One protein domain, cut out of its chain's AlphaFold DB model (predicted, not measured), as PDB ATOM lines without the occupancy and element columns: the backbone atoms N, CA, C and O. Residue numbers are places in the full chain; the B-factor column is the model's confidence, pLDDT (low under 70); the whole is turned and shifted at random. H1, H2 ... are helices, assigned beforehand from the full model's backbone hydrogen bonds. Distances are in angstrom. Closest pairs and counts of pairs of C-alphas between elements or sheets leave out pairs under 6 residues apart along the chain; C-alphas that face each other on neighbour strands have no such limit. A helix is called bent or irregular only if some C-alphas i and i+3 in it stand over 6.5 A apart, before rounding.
ATOM      1  N   ARG A 402     135.931 152.462 160.644       66.25
ATOM      2  CA  ARG A 402     135.678 153.556 159.685       66.25
ATOM      3  C   ARG A 402     136.534 153.385 158.431       66.25
ATOM      4  O   ARG A 402     137.620 152.809 158.502       66.25
ATOM      5  N   GLY A 403     136.072 153.913 157.299       73.38
ATOM      6  CA  GLY A 403     136.822 153.899 156.035       73.38
ATOM      7  C   GLY A 403     137.035 152.494 155.454       73.38
ATOM      8  O   GLY A 403     136.137 151.660 155.487       73.38
ATOM      9  N   GLU A 404     138.223 152.194 154.923       70.00
ATOM     10  CA  GLU A 404     138.518 150.897 154.279       70.00
ATOM     11  C   GLU A 404     138.311 149.693 155.217       70.00
ATOM     12  O   GLU A 404     137.848 148.631 154.791       70.00
ATOM     13  N   ALA A 405     138.544 149.875 156.522       72.44
ATOM     14  CA  ALA A 405     138.286 148.851 157.531       72.44
ATOM     15  C   ALA A 405     136.794 148.485 157.641       72.44
ATOM     16  O   ALA A 405     136.474 147.329 157.907       72.44
ATOM     17  N   LEU A 406     135.887 149.438 157.383       78.50
ATOM     18  CA  LEU A 406     134.439 149.209 157.346       78.50
ATOM     19  C   LEU A 406     134.064 148.337 156.142       78.50
ATOM     20  O   LEU A 406     133.353 147.349 156.291       78.50
ATOM     21  N   THR A 407     134.601 148.649 154.959       77.75
ATOM     22  CA  THR A 407     134.323 147.875 153.735       77.75
ATOM     23  C   THR A 407     134.836 146.439 153.826       77.75
ATOM     24  O   THR A 407     134.121 145.505 153.459       77.75
ATOM     25  N   LYS A 408     136.029 146.241 154.404       81.00
ATOM     26  CA  LYS A 408     136.587 144.909 154.653       81.00
ATOM     27  C   LYS A 408     135.771 144.138 155.693       81.00
ATOM     28  O   LYS A 408     135.477 142.967 155.479       81.00
ATOM     29  N   ALA A 409     135.355 144.792 156.778       79.75
ATOM     30  CA  ALA A 409     134.515 144.172 157.801       79.75
ATOM     31  C   ALA A 409     133.143 143.752 157.246       79.75
ATOM     32  O   ALA A 409     132.672 142.659 157.552       79.75
ATOM     33  N   ILE A 410     132.523 144.566 156.385       82.06
ATOM     34  CA  ILE A 410     131.253 144.241 155.715       82.06
ATOM     35  C   ILE A 410     131.425 143.048 154.764       82.06
ATOM     36  O   ILE A 410     130.607 142.130 154.794       82.06
ATOM     37  N   HIS A 411     132.502 143.020 153.973       84.31
ATOM     38  CA  HIS A 411     132.801 141.910 153.062       84.31
ATOM     39  C   HIS A 411     133.066 140.596 153.812       84.31
ATOM     40  O   HIS A 411     132.497 139.557 153.477       84.31
ATOM     41  N   ASP A 412     133.863 140.649 154.882       83.81
ATOM     42  CA  ASP A 412     134.164 139.487 155.721       83.81
ATOM     43  C   ASP A 412     132.898 138.969 156.441       83.81
ATOM     44  O   ASP A 412     132.798 137.791 156.769       83.81
ATOM     45  N   SER A 413     131.877 139.801 156.651       84.00
ATOM     46  CA  SER A 413     130.637 139.411 157.348       84.00
ATOM     47  C   SER A 413     129.657 138.579 156.503       84.00
ATOM     48  O   SER A 413     128.677 138.057 157.034       84.00
ATOM     49  N   GLY A 414     129.937 138.402 155.207       84.44
ATOM     50  CA  GLY A 414     129.234 137.478 154.315       84.44
ATOM     51  C   GLY A 414     128.235 138.135 153.341       84.44
ATOM     52  O   GLY A 414     127.839 139.290 153.519       84.44
ATOM     53  N   PRO A 415     127.779 137.406 152.300       77.94
ATOM     54  CA  PRO A 415     127.073 137.990 151.146       77.94
ATOM     55  C   PRO A 415     125.754 138.704 151.475       77.94
ATOM     56  O   PRO A 415     125.404 139.702 150.844       77.94
ATOM     57  N   SER A 416     125.018 138.224 152.478       74.69
ATOM     58  CA  SER A 416     123.755 138.838 152.912       74.69
ATOM     59  C   SER A 416     123.963 140.207 153.562       74.69
ATOM     60  O   SER A 416     123.150 141.107 153.375       74.69
ATOM     61  N   VAL A 417     125.062 140.377 154.298       82.19
ATOM     62  CA  VAL A 417     125.417 141.634 154.968       82.19
ATOM     63  C   VAL A 417     125.946 142.649 153.962       82.19
ATOM     64  O   VAL A 417     125.565 143.814 154.021       82.19
ATOM     65  N   VAL A 418     126.725 142.195 152.977       83.50
ATOM     66  CA  VAL A 418     127.144 143.018 151.831       83.50
ATOM     67  C   VAL A 418     125.930 143.556 151.069       83.50
ATOM     68  O   VAL A 418     125.894 144.739 150.737       83.50
ATOM     69  N   ARG A 419     124.899 142.726 150.850       80.12
ATOM     70  CA  ARG A 419     123.658 143.148 150.177       80.12
ATOM     71  C   ARG A 419     122.903 144.229 150.957       80.12
ATOM     72  O   ARG A 419     122.416 145.178 150.356       80.12
ATOM     73  N   ILE A 420     122.828 144.102 152.280       79.12
ATOM     74  CA  ILE A 420     122.156 145.080 153.150       79.12
ATOM     75  C   ILE A 420     122.959 146.382 153.219       79.12
ATOM     76  O   ILE A 420     122.398 147.467 153.088       79.12
ATOM     77  N   ALA A 421     124.278 146.281 153.372       80.31
ATOM     78  CA  ALA A 421     125.158 147.438 153.428       80.31
ATOM     79  C   ALA A 421     125.184 148.225 152.108       80.31
ATOM     80  O   ALA A 421     125.290 149.447 152.139       80.31
ATOM     81  N   ALA A 422     125.019 147.557 150.963       79.56
ATOM     82  CA  ALA A 422     124.913 148.212 149.658       79.56
ATOM     83  C   ALA A 422     123.670 149.117 149.523       79.56
ATOM     84  O   ALA A 422     123.689 150.059 148.734       79.56
ATOM     85  N   GLY A 423     122.606 148.855 150.293       74.50
ATOM     86  CA  GLY A 423     121.389 149.675 150.333       74.50
ATOM     87  C   GLY A 423     121.428 150.835 151.337       74.50
ATOM     88  O   GLY A 423     120.480 151.616 151.404       74.50
ATOM     89  N   LEU A 424     122.502 150.962 152.125       78.12
ATOM     90  CA  LEU A 424     122.625 151.922 153.225       78.12
ATOM     91  C   LEU A 424     123.676 152.996 152.922       78.12
ATOM     92  O   LEU A 424     124.653 152.772 152.211       78.12
ATOM     93  N   SER A 425     123.495 154.193 153.485       74.69
ATOM     94  CA  SER A 425     124.485 155.265 153.353       74.69
ATOM     95  C   SER A 425     125.716 154.998 154.228       74.69
ATOM     96  O   SER A 425     125.607 154.463 155.332       74.69
ATOM     97  N   ALA A 426     126.899 155.425 153.771       68.94
ATOM     98  CA  ALA A 426     128.158 155.255 154.508       68.94
ATOM     99  C   ALA A 426     128.098 155.833 155.938       68.94
ATOM    100  O   ALA A 426     128.615 155.234 156.875       68.94
ATOM    101  N   GLU A 427     127.373 156.938 156.135       71.19
ATOM    102  CA  GLU A 427     127.168 157.557 157.452       71.19
ATOM    103  C   GLU A 427     126.300 156.722 158.404       71.19
ATOM    104  O   GLU A 427     126.415 156.854 159.625       71.19
ATOM    105  N   ALA A 428     125.395 155.902 157.863       72.25
ATOM    106  CA  ALA A 428     124.625 154.954 158.655       72.25
ATOM    107  C   ALA A 428     125.509 153.766 159.048       72.25
ATOM    108  O   ALA A 428     125.509 153.374 160.209       72.25
ATOM    109  N   LEU A 429     126.326 153.267 158.115       74.50
ATOM    110  CA  LEU A 429     127.239 152.142 158.334       74.50
ATOM    111  C   LEU A 429     128.323 152.443 159.384       74.50
ATOM    112  O   LEU A 429     128.623 151.587 160.209       74.50
ATOM    113  N   GLU A 430     128.853 153.669 159.424       79.19
ATOM    114  CA  GLU A 430     129.864 154.083 160.417       79.19
ATOM    115  C   GLU A 430     129.334 154.196 161.855       79.19
ATOM    116  O   GLU A 430     130.116 154.202 162.811       79.19
ATOM    117  N   LYS A 431     128.014 154.327 162.026       79.94
ATOM    118  CA  LYS A 431     127.366 154.414 163.346       79.94
ATOM    119  C   LYS A 431     127.008 153.044 163.907       79.94
ATOM    120  O   LYS A 431     126.724 152.941 165.099       79.94
ATOM    121  N   ILE A 432     127.016 152.013 163.065       79.19
ATOM    122  CA  ILE A 432     126.668 150.653 163.457       79.19
ATOM    123  C   ILE A 432     127.925 149.986 164.006       79.19
ATOM    124  O   ILE A 432     128.940 149.843 163.319       79.19
ATOM    125  N   VAL A 433     127.848 149.589 165.274       85.06
ATOM    126  CA  VAL A 433     128.894 148.811 165.934       85.06
ATOM    127  C   VAL A 433     128.643 147.336 165.612       85.06
ATOM    128  O   VAL A 433     127.547 146.855 165.892       85.06
ATOM    129  N   PRO A 434     129.607 146.616 165.014       80.75
ATOM    130  CA  PRO A 434     129.441 145.200 164.716       80.75
ATOM    131  C   PRO A 434     129.389 144.388 166.016       80.75
ATOM    132  O   PRO A 434     130.331 144.430 166.811       80.75
ATOM    133  N   THR A 435     128.308 143.633 166.222       82.44
ATOM    134  CA  THR A 435     128.098 142.811 167.435       82.44
ATOM    135  C   THR A 435     128.588 141.374 167.237       82.44
ATOM    136  O   THR A 435     128.569 140.548 168.149       82.44
ATOM    137  N   GLY A 436     129.048 141.041 166.031       76.50
ATOM    138  CA  GLY A 436     129.488 139.702 165.680       76.50
ATOM    139  C   GLY A 436     130.887 139.340 166.139       76.50
ATOM    140  O   GLY A 436     131.809 140.156 166.211       76.50
ATOM    141  N   LYS A 437     131.046 138.036 166.359       72.44
ATOM    142  CA  LYS A 437     132.298 137.316 166.590       72.44
ATOM    143  C   LYS A 437     133.441 137.850 165.702       72.44
ATOM    144  O   LYS A 437     133.459 137.617 164.494       72.44
ATOM    145  N   GLY A 438     134.403 138.552 166.308       73.94
ATOM    146  CA  GLY A 438     135.581 139.102 165.619       73.94
ATOM    147  C   GLY A 438     135.363 140.423 164.866       73.94
ATOM    148  O   GLY A 438     136.091 140.681 163.912       73.94
ATOM    149  N   GLY A 439     134.380 141.243 165.257       76.75
ATOM    150  CA  GLY A 439     134.113 142.551 164.634       76.75
ATOM    151  C   GLY A 439     133.331 142.464 163.321       76.75
ATOM    152  O   GLY A 439     133.410 143.372 162.495       76.75
ATOM    153  N   ARG A 440     132.601 141.359 163.118       82.88
ATOM    154  CA  ARG A 440     131.732 141.133 161.956       82.88
ATOM    155  C   ARG A 440     130.331 141.675 162.219       82.88
ATOM    156  O   ARG A 440     129.846 141.640 163.343       82.88
ATOM    157  N   TYR A 441     129.678 142.150 161.176       83.81
ATOM    158  CA  TYR A 441     128.307 142.629 161.200       83.81
ATOM    159  C   TYR A 441     127.332 141.449 161.090       83.81
ATOM    160  O   TYR A 441     127.436 140.636 160.174       83.81
ATOM    161  N   LEU A 442     126.371 141.349 162.004       85.69
ATOM    162  CA  LEU A 442     125.238 140.429 161.888       85.69
ATOM    163  C   LEU A 442     124.073 141.114 161.176       85.69
ATOM    164  O   LEU A 442     123.931 142.334 161.193       85.69
ATOM    165  N   LYS A 443     123.160 140.318 160.608       79.88
ATOM    166  CA  LYS A 443     121.910 140.837 160.024       79.88
ATOM    167  C   LYS A 443     121.071 141.621 161.049       79.88
ATOM    168  O   LYS A 443     120.377 142.560 160.675       79.88
ATOM    169  N   SER A 444     121.173 141.265 162.329       80.19
ATOM    170  CA  SER A 444     120.544 141.964 163.452       80.19
ATOM    171  C   SER A 444     121.144 143.343 163.744       80.19
ATOM    172  O   SER A 444     120.431 144.186 164.272       80.19
ATOM    173  N   ASP A 445     122.399 143.614 163.370       82.62
ATOM    174  CA  ASP A 445     123.059 144.906 163.647       82.62
ATOM    175  C   ASP A 445     122.481 146.050 162.795       82.62
ATOM    176  O   ASP A 445     122.611 147.225 163.130       82.62
ATOM    177  N   PHE A 446     121.792 145.703 161.706       78.88
ATOM    178  CA  PHE A 446     121.081 146.643 160.838       78.88
ATOM    179  C   PHE A 446     119.602 146.807 161.225       78.88
ATOM    180  O   PHE A 446     118.893 147.616 160.619       78.88
ATOM    181  N   ALA A 447     119.126 146.071 162.239       69.06
ATOM    182  CA  ALA A 447     117.749 146.162 162.706       69.06
ATOM    183  C   ALA A 447     117.498 147.538 163.345       69.06
ATOM    184  O   ALA A 447     118.140 147.922 164.320       69.06
ATOM    185  N   GLY A 448     116.560 148.297 162.775       64.12
ATOM    186  CA  GLY A 448     116.228 149.658 163.217       64.12
ATOM    187  C   GLY A 448     116.900 150.777 162.414       64.12
ATOM    188  O   GLY A 448     116.590 151.950 162.634       64.12
ATOM    189  N   VAL A 449     117.760 150.450 161.443       69.69
ATOM    190  CA  VAL A 449     118.321 151.439 160.513       69.69
ATOM    191  C   VAL A 449     117.316 151.708 159.391       69.69
ATOM    192  O   VAL A 449     116.804 150.794 158.746       69.69
ATOM    193  N   LYS A 450     117.006 152.985 159.156       59.25
ATOM    194  CA  LYS A 450     116.069 153.410 158.109       59.25
ATOM    195  C   LYS A 450     116.603 152.988 156.732       59.25
ATOM    196  O   LYS A 450     117.630 153.503 156.306       59.25
ATOM    197  N   GLY A 451     115.899 152.072 156.061       61.34
ATOM    198  CA  GLY A 451     116.332 151.438 154.804       61.34
ATOM    199  C   GLY A 451     116.575 149.926 154.905       61.34
ATOM    200  O   GLY A 451     116.940 149.301 153.918       61.34
ATOM    201  N   PHE A 452     116.371 149.334 156.082       59.19
ATOM    202  CA  PHE A 452     116.419 147.891 156.281       59.19
ATOM    203  C   PHE A 452     115.053 147.249 155.993       59.19
ATOM    204  O   PHE A 452     114.106 147.455 156.753       59.19
ATOM    205  N   ASP A 453     114.963 146.462 154.917       57.41
ATOM    206  CA  ASP A 453     113.795 145.638 154.597       57.41
ATOM    207  C   ASP A 453     114.172 144.148 154.638       57.41
ATOM    208  O   ASP A 453     115.133 143.707 154.001       57.41
ATOM    209  N   TYR A 454     113.448 143.363 155.440       53.75
ATOM    210  CA  TYR A 454     113.727 141.935 155.630       53.75
ATOM    211  C   TYR A 454     113.322 141.092 154.413       53.75
ATOM    212  O   TYR A 454     113.802 139.959 154.309       53.75
ATOM    213  N   ASN A 455     112.465 141.626 153.530       47.50
ATOM    214  CA  ASN A 455     111.726 140.848 152.533       47.50
ATOM    215  C   ASN A 455     111.792 141.370 151.086       47.50
ATOM    216  O   ASN A 455     111.148 140.785 150.215       47.50
ATOM    217  N   GLU A 456     112.575 142.403 150.771       50.53
ATOM    218  CA  GLU A 456     112.769 142.786 149.368       50.53
ATOM    219  C   GLU A 456     113.823 141.901 148.679       50.53
ATOM    220  O   GLU A 456     115.023 141.959 148.957       50.53
ATOM    221  N   ASN A 457     113.372 141.084 147.722       46.09
ATOM    222  CA  ASN A 457     114.226 140.428 146.731       46.09
ATOM    223  C   ASN A 457     114.790 141.485 145.765       46.09
ATOM    224  O   ASN A 457     114.301 141.659 144.648       46.09
ATOM    225  N   VAL A 458     115.830 142.203 146.186       42.84
ATOM    226  CA  VAL A 458     116.555 143.117 145.298       42.84
ATOM    227  C   VAL A 458     117.579 142.322 144.486       42.84
ATOM    228  O   VAL A 458     118.459 141.648 145.027       42.84
ATOM    229  N   GLN A 459     117.419 142.391 143.164       38.03
ATOM    230  CA  GLN A 459     118.299 141.811 142.151       38.03
ATOM    231  C   GLN A 459     119.755 142.257 142.364       38.03
ATOM    232  O   GLN A 459     120.033 143.428 142.621       38.03
ATOM    233  N   VAL A 460     120.683 141.307 142.247       31.92
ATOM    234  CA  VAL A 460     122.133 141.524 142.347       31.92
ATOM    235  C   VAL A 460     122.592 142.504 141.268       31.92
ATOM    236  O   VAL A 460     122.588 142.176 140.085       31.92
TER     237      VAL A 460
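Overview. This is residues 402 to 460 of the 534 residues of the protein "Biotin-requiring enzyme, putative" of Angomonas deanei (UniProt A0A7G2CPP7). This is a small helical hairpin, H1 and H2 side by side and slanted to each other, with the short helix H3 near its open end. From H3 a long loop, residues 430 to 442, folds back over the hairpin to a second short helix, H4, next to H2, and a long tail, residues 447 to 460, then runs past H2 on the side away from H1. The printed part has 59 residues with four named helices, in the order H1, H2, H3, H4, and no named strand. By its named elements the class is all helix, but under half of the residues, 25 of the 59, are in them. The whole is compact, with a radius of gyration of the C-alphas of 10.6 A, and rounded in outline, with spans of 28 by 20 by 19 A.

Arrangement. Start near the first printed residue with H1, residues 404 to 412, and go on to H2, residues 415 to 422; you will find that they touch, with 5 pairs of C-alphas within 8 A. Look at Ile 410 and Val 418 for their closest C-alphas, 5.8 A apart. H1 and H2 run opposite ways at a steep tilt of 36 degrees, only just steep, and form a helical hairpin. Next comes H3, residues 426 to 429, which is close to H2 but not clearly touching it: the closest C-alphas, those of Ala 421 and Leu 429, are 7.1 A apart. The same Leu 429 is the place to look for H1, for H3 is close but not clearly touching there as well, with the C-alphas of Leu 406 and Leu 429, the closest of the two helices, 7.8 A apart. Farther along you reach H4, residues 443 to 446, which only just touches H2, with 3 pairs of C-alphas within 8 A; the closest are those of Val 417 and Lys 443, 6.2 A apart. H4 is apart from H1 and apart from H3. In the backbones of H1 and H2 every O i to N i+4 pair is within hydrogen-bond range. H3 and H4 are too short for such a pair; of O i to N i+3, the one pair in H3 is within range and the one pair in H4 is not.

Along the chain. Find C-alpha 404 at (138.518, 150.897, 154.279); from there H1, nine residues and the longest helix, runs 12.3 A to the C-alpha of Asp 412. H2 begins at C-alpha 415, at (127.073, 137.990, 151.146), and runs 10.6 A from Pro 415 to Ala 422. H3 goes from Ala 426 to Leu 429, 5.0 A between its first and last C-alphas. H4 goes from Lys 443 to Phe 446, 5.9 A in the same measure, and ends at C-alpha 446, at (121.081, 146.643, 160.838). No helix is bent or irregular.

Size, cuts and confidence. The two C-alphas farthest apart are those of Gly 438, in the long link, and Gln 459, in the tail, at 29.3 A. From the first printed C-alpha, Arg 402, to the last, Val 460, it is 25.1 A. The printed part has no cut. The links from H1 to H2 and from H2 to H3 are tight, with 2 and 3 residues, while the link from H3 to H4 is long, with 13 residues. The mean pLDDT of the printed part is 72.5; look in the B-factor column for values under 70 at residue 402, residue 426 and residues 447 to 460, where the model's confidence is low.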